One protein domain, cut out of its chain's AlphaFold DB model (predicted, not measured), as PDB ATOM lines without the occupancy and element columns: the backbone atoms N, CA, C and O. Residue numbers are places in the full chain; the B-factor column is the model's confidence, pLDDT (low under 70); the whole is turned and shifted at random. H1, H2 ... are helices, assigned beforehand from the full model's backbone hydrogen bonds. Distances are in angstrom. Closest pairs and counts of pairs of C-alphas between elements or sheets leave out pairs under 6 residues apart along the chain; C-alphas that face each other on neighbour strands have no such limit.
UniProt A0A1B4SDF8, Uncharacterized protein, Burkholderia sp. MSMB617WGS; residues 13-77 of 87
ATOM      1  N   ALA A  13     204.395 194.100 161.083       78.56
ATOM      2  CA  ALA A  13     202.944 194.017 161.169       78.56
ATOM      3  C   ALA A  13     202.423 192.643 160.726       78.56
ATOM      4  O   ALA A  13     201.497 192.120 161.350       78.56
ATOM      5  N   GLU A  14     203.015 192.047 159.688       81.25
ATOM      6  CA  GLU A  14     202.630 190.708 159.237       81.25
ATOM      7  C   GLU A  14     203.065 189.628 160.230       81.25
ATOM      8  O   GLU A  14     202.254 188.764 160.562       81.25
ATOM      9  N   ASP A  15     204.267 189.716 160.801       77.62
ATOM     10  CA  ASP A  15     204.718 188.763 161.821       77.62
ATOM     11  C   ASP A  15     203.859 188.846 163.090       77.62
ATOM     12  O   ASP A  15     203.439 187.817 163.629       77.62
ATOM     13  N   MET A  16     203.475 190.052 163.522       81.06
ATOM     14  CA  MET A  16     202.497 190.230 164.602       81.06
ATOM     15  C   MET A  16     201.124 189.641 164.251       81.06
ATOM     16  O   MET A  16     200.477 189.027 165.104       81.06
ATOM     17  N   ARG A  17     200.659 189.803 163.005       84.50
ATOM     18  CA  ARG A  17     199.385 189.236 162.538       84.50
ATOM     19  C   ARG A  17     199.420 187.710 162.557       84.50
ATOM     20  O   ARG A  17     198.467 187.087 163.025       84.50
ATOM     21  N   MET A  18     200.516 187.122 162.090       84.06
ATOM     22  CA  MET A  18     200.740 185.679 162.082       84.06
ATOM     23  C   MET A  18     200.825 185.121 163.502       84.06
ATOM     24  O   MET A  18     200.136 184.150 163.817       84.06
ATOM     25  N   MET A  19     201.577 185.777 164.389       79.75
ATOM     26  CA  MET A  19     201.657 185.404 165.802       79.75
ATOM     27  C   MET A  19     200.277 185.443 166.465       79.75
ATOM     28  O   MET A  19     199.882 184.503 167.154       79.75
ATOM     29  N   LYS A  20     199.497 186.497 166.204       79.50
ATOM     30  CA  LYS A  20     198.133 186.619 166.719       79.50
ATOM     31  C   LYS A  20     197.227 185.493 166.221       79.50
ATOM     32  O   LYS A  20     196.490 184.936 167.022       79.50
ATOM     33  N   LEU A  21     197.292 185.133 164.938       81.62
ATOM     34  CA  LEU A  21     196.507 184.023 164.386       81.62
ATOM     35  C   LEU A  21     196.830 182.696 165.082       81.62
ATOM     36  O   LEU A  21     195.913 181.961 165.440       81.62
ATOM     37  N   VAL A  22     198.115 182.418 165.312       80.12
ATOM     38  CA  VAL A  22     198.559 181.209 166.019       80.12
ATOM     39  C   VAL A  22     198.064 181.213 167.466       80.12
ATOM     40  O   VAL A  22     197.525 180.210 167.925       80.12
ATOM     41  N   LEU A  23     198.192 182.334 168.179       80.44
ATOM     42  CA  LEU A  23     197.729 182.455 169.565       80.44
ATOM     43  C   LEU A  23     196.203 182.361 169.684       80.44
ATOM     44  O   LEU A  23     195.697 181.713 170.604       80.44
ATOM     45  N   ASP A  24     195.468 182.970 168.754       81.06
ATOM     46  CA  ASP A  24     194.008 182.920 168.706       81.06
ATOM     47  C   ASP A  24     193.516 181.490 168.442       81.06
ATOM     48  O   ASP A  24     192.555 181.048 169.074       81.06
ATOM     49  N   ASP A  25     194.170 180.753 167.542       80.69
ATOM     50  CA  ASP A  25     193.862 179.350 167.255       80.69
ATOM     51  C   ASP A  25     194.195 178.446 168.450       80.69
ATOM     52  O   ASP A  25     193.342 177.696 168.928       80.69
ATOM     53  N   TYR A  26     195.394 178.605 169.013       76.81
ATOM     54  CA  TYR A  26     195.857 177.872 170.191       76.81
ATOM     55  C   TYR A  26     194.931 178.086 171.401       76.81
ATOM     56  O   TYR A  26     194.592 177.150 172.129       76.81
ATOM     57  N   THR A  27     194.442 179.313 171.586       78.56
ATOM     58  CA  THR A  27     193.499 179.644 172.659       78.56
ATOM     59  C   THR A  27     192.104 179.090 172.379       78.56
ATOM     60  O   THR A  27     191.490 178.504 173.269       78.56
ATOM     61  N   ARG A  28     191.586 179.256 171.157       77.31
ATOM     62  CA  ARG A  28     190.209 178.888 170.797       77.31
ATOM     63  C   ARG A  28     190.008 177.382 170.671       77.31
ATOM     64  O   ARG A  28     189.021 176.864 171.182       77.31
ATOM     65  N   ASN A  29     190.919 176.701 169.989       72.56
ATOM     66  CA  ASN A  29     190.802 175.278 169.682       72.56
ATOM     67  C   ASN A  29     191.515 174.398 170.716       72.56
ATOM     68  O   ASN A  29     191.116 173.250 170.906       72.56
ATOM     69  N   GLY A  30     192.530 174.937 171.399       70.62
ATOM     70  CA  GLY A  30     193.227 174.262 172.491       70.62
ATOM     71  C   GLY A  30     192.606 174.572 173.853       70.62
ATOM     72  O   GLY A  30     191.958 173.730 174.457       70.62
ATOM     73  N   ILE A  31     192.798 175.791 174.359       76.50
ATOM     74  CA  ILE A  31     192.533 176.106 175.776       76.50
ATOM     75  C   ILE A  31     191.034 176.228 176.098       76.50
ATOM     76  O   ILE A  31     190.596 175.793 177.165       76.50
ATOM     77  N   ALA A  32     190.242 176.848 175.221       75.56
ATOM     78  CA  ALA A  32     188.857 177.215 175.521       75.56
ATOM     79  C   ALA A  32     187.902 176.013 175.638       75.56
ATOM     80  O   ALA A  32     186.870 176.122 176.296       75.56
ATOM     81  N   THR A  33     188.248 174.875 175.034       76.06
ATOM     82  CA  THR A  33     187.427 173.652 175.007       76.06
ATOM     83  C   THR A  33     187.819 172.632 176.083       76.06
ATOM     84  O   THR A  33     187.135 171.623 176.240       76.06
ATOM     85  N   MET A  34     188.891 172.892 176.839       81.00
ATOM     86  CA  MET A  34     189.476 171.966 177.813       81.00
ATOM     87  C   MET A  34     189.026 172.236 179.257       81.00
ATOM     88  O   MET A  34     188.747 173.372 179.658       81.00
ATOM     89  N   THR A  35     189.026 171.190 180.084       83.75
ATOM     90  CA  THR A  35     188.905 171.308 181.544       83.75
ATOM     91  C   THR A  35     190.164 171.925 182.160       83.75
ATOM     92  O   THR A  35     191.230 171.967 181.547       83.75
ATOM     93  N   ASP A  36     190.079 172.397 183.406       78.00
ATOM     94  CA  ASP A  36     191.217 173.060 184.056       78.00
ATOM     95  C   ASP A  36     192.433 172.117 184.240       78.00
ATOM     96  O   ASP A  36     193.572 172.563 184.109       78.00
ATOM     97  N   ALA A  37     192.225 170.807 184.430       76.38
ATOM     98  CA  ALA A  37     193.312 169.819 184.484       76.38
ATOM     99  C   ALA A  37     193.952 169.550 183.104       76.38
ATOM    100  O   ALA A  37     195.173 169.403 182.986       76.38
ATOM    101  N   GLU A  38     193.138 169.525 182.047       80.69
ATOM    102  CA  GLU A  38     193.607 169.353 180.669       80.69
ATOM    103  C   GLU A  38     194.388 170.576 180.190       80.69
ATOM    104  O   GLU A  38     195.434 170.410 179.568       80.69
ATOM    105  N   LYS A  39     193.974 171.793 180.570       81.12
ATOM    106  CA  LYS A  39     194.721 173.029 180.283       81.12
ATOM    107  C   LYS A  39     196.136 172.985 180.845       81.12
ATOM    108  O   LYS A  39     197.080 173.313 180.134       81.12
ATOM    109  N   VAL A  40     196.298 172.563 182.102       76.94
ATOM    110  CA  VAL A  40     197.625 172.450 182.735       76.94
ATOM    111  C   VAL A  40     198.500 171.460 181.969       76.94
ATOM    112  O   VAL A  40     199.662 171.754 181.684       76.94
ATOM    113  N   THR A  41     197.937 170.313 181.590       79.31
ATOM    114  CA  THR A  41     198.648 169.282 180.820       79.31
ATOM    115  C   THR A  41     199.038 169.789 179.431       79.31
ATOM    116  O   THR A  41     200.187 169.639 179.020       79.31
ATOM    117  N   TYR A  42     198.111 170.445 178.731       80.19
ATOM    118  CA  TYR A  42     198.311 170.994 177.393       80.19
ATOM    119  C   TYR A  42     199.380 172.093 177.374       80.19
ATOM    120  O   TYR A  42     200.328 172.018 176.595       80.19
ATOM    121  N   LEU A  43     199.300 173.054 178.300       82.38
ATOM    122  CA  LEU A  43     200.294 174.122 178.440       82.38
ATOM    123  C   LEU A  43     201.680 173.571 178.801       82.38
ATOM    124  O   LEU A  43     202.683 174.021 178.250       82.38
ATOM    125  N   SER A  44     201.745 172.566 179.680       79.38
ATOM    126  CA  SER A  44     203.011 171.920 180.053       79.38
ATOM    127  C   SER A  44     203.644 171.185 178.869       79.38
ATOM    128  O   SER A  44     204.853 171.282 178.656       79.38
ATOM    129  N   ALA A  45     202.834 170.485 178.069       81.12
ATOM    130  CA  ALA A  45     203.294 169.820 176.854       81.12
ATOM    131  C   ALA A  45     203.804 170.832 175.818       81.12
ATOM    132  O   ALA A  45     204.865 170.628 175.235       81.12
ATOM    133  N   SER A  46     203.105 171.952 175.624       81.00
ATOM    134  CA  SER A  46     203.554 173.003 174.708       81.00
ATOM    135  C   SER A  46     204.827 173.700 175.174       81.00
ATOM    136  O   SER A  46     205.701 173.946 174.347       81.00
ATOM    137  N   LEU A  47     204.988 173.944 176.479       80.62
ATOM    138  CA  LEU A  47     206.241 174.450 177.038       80.62
ATOM    139  C   LEU A  47     207.401 173.476 176.785       80.62
ATOM    140  O   LEU A  47     208.483 173.905 176.388       80.62
ATOM    141  N   LEU A  48     207.182 172.171 176.977       76.12
ATOM    142  CA  LEU A  48     208.198 171.152 176.714       76.12
ATOM    143  C   LEU A  48     208.570 171.086 175.227       76.12
ATOM    144  O   LEU A  48     209.756 171.035 174.905       76.12
ATOM    145  N   SER A  49     207.587 171.120 174.326       76.06
ATOM    146  CA  SER A  49     207.822 171.138 172.878       76.06
ATOM    147  C   SER A  49     208.581 172.389 172.447       76.06
ATOM    148  O   SER A  49     209.555 172.282 171.705       76.06
ATOM    149  N   ALA A  50     208.195 173.562 172.960       80.00
ATOM    150  CA  ALA A  50     208.938 174.797 172.742       80.00
ATOM    151  C   ALA A  50     210.381 174.635 173.234       80.00
ATOM    152  O   ALA A  50     211.312 174.829 172.467       80.00
ATOM    153  N   TYR A  51     210.587 174.162 174.464       73.81
ATOM    154  CA  TYR A  51     211.919 173.919 175.014       73.81
ATOM    155  C   TYR A  51     212.766 172.953 174.167       73.81
ATOM    156  O   TYR A  51     213.950 173.202 173.953       73.81
ATOM    157  N   GLN A  52     212.185 171.866 173.656       74.25
ATOM    158  CA  GLN A  52     212.884 170.925 172.776       74.25
ATOM    159  C   GLN A  52     213.259 171.555 171.432       74.25
ATOM    160  O   GLN A  52     214.384 171.360 170.976       74.25
ATOM    161  N   LEU A  53     212.356 172.339 170.836       73.06
ATOM    162  CA  LEU A  53     212.642 173.099 169.621       73.06
ATOM    163  C   LEU A  53     213.797 174.068 169.870       73.06
ATOM    164  O   LEU A  53     214.786 174.003 169.152       73.06
ATOM    165  N   LEU A  54     213.749 174.845 170.954       70.25
ATOM    166  CA  LEU A  54     214.836 175.740 171.365       70.25
ATOM    167  C   LEU A  54     216.164 174.995 171.536       70.25
ATOM    168  O   LEU A  54     217.201 175.460 171.071       70.25
ATOM    169  N   ARG A  55     216.144 173.804 172.149       68.94
ATOM    170  CA  ARG A  55     217.348 172.976 172.302       68.94
ATOM    171  C   ARG A  55     217.881 172.411 170.993       68.94
ATOM    172  O   ARG A  55     219.086 172.213 170.892       68.94
ATOM    173  N   SER A  56     217.020 172.148 170.013       69.19
ATOM    174  CA  SER A  56     217.444 171.667 168.693       69.19
ATOM    175  C   SER A  56     218.183 172.729 167.872       69.19
ATOM    176  O   SER A  56     218.886 172.382 166.930       69.19
ATOM    177  N   VAL A  57     218.074 173.997 168.276       67.75
ATOM    178  CA  VAL A  57     218.773 175.148 167.685       67.75
ATOM    179  C   VAL A  57     219.908 175.680 168.573       67.75
ATOM    180  O   VAL A  57     220.510 176.706 168.274       67.75
ATOM    181  N   VAL A  58     220.268 174.964 169.649       62.19
ATOM    182  CA  VAL A  58     221.421 175.314 170.498       62.19
ATOM    183  C   VAL A  58     222.714 175.213 169.689       62.19
ATOM    184  O   VAL A  58     223.071 174.143 169.200       62.19
ATOM    185  N   GLY A  59     223.425 176.337 169.594       64.44
ATOM    186  CA  GLY A  59     224.631 176.499 168.776       64.44
ATOM    187  C   GLY A  59     224.414 177.362 167.532       64.44
ATOM    188  O   GLY A  59     225.392 177.767 166.910       64.44
ATOM    189  N   ASP A  60     223.163 177.683 167.198       76.44
ATOM    190  CA  ASP A  60     222.825 178.690 166.198       76.44
ATOM    191  C   ASP A  60     222.809 180.081 166.857       76.44
ATOM    192  O   ASP A  60     221.917 180.413 167.644       76.44
ATOM    193  N   GLU A  61     223.837 180.886 166.575       77.56
ATOM    194  CA  GLU A  61     223.986 182.235 167.139       77.56
ATOM    195  C   GLU A  61     222.835 183.170 166.742       77.56
ATOM    196  O   GLU A  61     222.444 184.030 167.533       77.56
ATOM    197  N   TRP A  62     222.252 182.982 165.552       77.44
ATOM    198  CA  TRP A  62     221.124 183.789 165.092       77.44
ATOM    199  C   TRP A  62     219.866 183.477 165.907       77.44
ATOM    200  O   TRP A  62     219.194 184.394 166.386       77.44
ATOM    201  N   VAL A  63     219.587 182.192 166.154       71.62
ATOM    202  CA  VAL A  63     218.435 181.792 166.979       71.62
ATOM    203  C   VAL A  63     218.615 182.203 168.435       71.62
ATOM    204  O   VAL A  63     217.668 182.694 169.045       71.62
ATOM    205  N   MET A  64     219.819 182.068 168.994       74.75
ATOM    206  CA  MET A  64     220.095 182.531 170.358       74.75
ATOM    207  C   MET A  64     219.855 184.038 170.513       74.75
ATOM    208  O   MET A  64     219.164 184.443 171.448       74.75
ATOM    209  N   GLY A  65     220.330 184.855 169.567       77.44
ATOM    210  CA  GLY A  65     220.078 186.298 169.575       77.44
ATOM    211  C   GLY A  65     218.591 186.648 169.459       77.44
ATOM    212  O   GLY A  65     218.103 187.536 170.160       77.44
ATOM    213  N   TRP A  66     217.839 185.916 168.629       80.06
ATOM    214  CA  TRP A  66     216.387 186.083 168.519       80.06
ATOM    215  C   TRP A  66     215.656 185.755 169.833       80.06
ATOM    216  O   TRP A  66     214.763 186.492 170.250       80.06
ATOM    217  N   LEU A  67     216.061 184.690 170.529       74.69
ATOM    218  CA  LEU A  67     215.453 184.277 171.798       74.69
ATOM    219  C   LEU A  67     215.727 185.242 172.942       74.69
ATOM    220  O   LEU A  67     214.833 185.512 173.744       74.69
ATOM    221  N   GLU A  68     216.947 185.762 173.025       78.06
ATOM    222  CA  GLU A  68     217.307 186.777 174.012       78.06
ATOM    223  C   GLU A  68     216.499 188.062 173.797       78.06
ATOM    224  O   GLU A  68     215.990 188.635 174.763       78.06
ATOM    225  N   ALA A  69     216.299 188.468 172.537       77.56
ATOM    226  CA  ALA A  69     215.448 189.602 172.193       77.56
ATOM    227  C   ALA A  69     213.977 189.357 172.577       77.56
ATOM    228  O   ALA A  69     213.365 190.205 173.229       77.56
ATOM    229  N   ALA A  70     213.429 188.182 172.255       72.94
ATOM    230  CA  ALA A  70     212.056 187.820 172.606       72.94
ATOM    231  C   ALA A  70     211.843 187.760 174.132       72.94
ATOM    232  O   ALA A  70     210.850 188.272 174.651       72.94
ATOM    233  N   LEU A  71     212.789 187.184 174.880       76.62
ATOM    234  CA  LEU A  71     212.741 187.154 176.344       76.62
ATOM    235  C   LEU A  71     212.797 188.566 176.938       76.62
ATOM    236  O   LEU A  71     212.057 188.871 177.875       76.62
ATOM    237  N   HIS A  72     213.654 189.432 176.392       77.62
ATOM    238  CA  HIS A  72     213.745 190.822 176.819       77.62
ATOM    239  C   HIS A  72     212.423 191.569 176.607       77.62
ATOM    240  O   HIS A  72     211.972 192.279 177.507       77.62
ATOM    241  N   GLU A  73     211.768 191.372 175.463       75.31
ATOM    242  CA  GLU A  73     210.460 191.963 175.170       75.31
ATOM    243  C   GLU A  73     209.396 191.489 176.169       75.31
ATOM    244  O   GLU A  73     208.696 192.319 176.750       75.31
ATOM    245  N   VAL A  74     209.336 190.183 176.456       73.12
ATOM    246  CA  VAL A  74     208.413 189.607 177.452       73.12
ATOM    247  C   VAL A  74     208.659 190.166 178.855       73.12
ATOM    248  O   VAL A  74     207.710 190.421 179.594       73.12
ATOM    249  N   MET A  75     209.920 190.358 179.245       78.56
ATOM    250  CA  MET A  75     210.259 190.882 180.570       78.56
ATOM    251  C   MET A  75     209.977 192.378 180.730       78.56
ATOM    252  O   MET A  75     209.744 192.836 181.848       78.56
ATOM    253  N   THR A  76     210.052 193.150 179.646       81.25
ATOM    254  CA  THR A  76     209.966 194.620 179.695       81.25
ATOM    255  C   THR A  76     208.619 195.169 179.234       81.25
ATOM    256  O   THR A  76     208.277 196.302 179.575       81.25
ATOM    257  N   THR A  77     207.825 194.370 178.524       75.25
ATOM    258  CA  THR A  77     206.522 194.771 177.990       75.25
ATOM    259  C   THR A  77     205.402 194.108 178.782       75.25
ATOM    260  O   THR A  77     205.357 192.891 178.943       75.25
TER     261      THR A  77
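What this domain is: This is residues 13 to 77 of the 87 residues of an uncharacterized protein of Burkholderia sp. MSMB617WGS (UniProt A0A1B4SDF8). Three helices run one after another round an open middle: H1 and H2 form a V joined at one end, and H3 turns back from the other end of H2. The 65 printed residues hold three named helices and no named strand, an all-helix class. The whole is loose, with a radius of gyration of the C-alphas of 14.2 A and spans of 39 by 28 by 20 A.

Where its parts are: Find C-alpha 13 at (202.944, 194.017, 161.169); from there H1 runs 25.3 A to residue 31. H2, residues 36 to 56, covers 30.4 A. H3, residues 61 to 76, covers 22.5 A and ends at C-alpha 76, (209.966, 194.620, 179.695).

How they stand to each other: H1 and H2, a helical hairpin, only just touch, with 3 pairs of C-alphas within 8 A, through residues 30 to 31 and 39 to 42 alone. The closest C-alphas, of Ile 31 and Lys 39, are 5.9 A apart. Their lines stand at a steep tilt of 42 degrees, opposite ways. H3 is apart from H1, and only just from H2, at 8.3 A. In H1, H2 and H3 every O i to N i+4 pair is within hydrogen-bond range.

The domain as a whole: The C-alphas farthest apart, of Thr 35 and Glu 61, are 39.5 A apart. The printed part has no cut, and both links are tight. Look for pLDDT under 70 at residues 55 to 59.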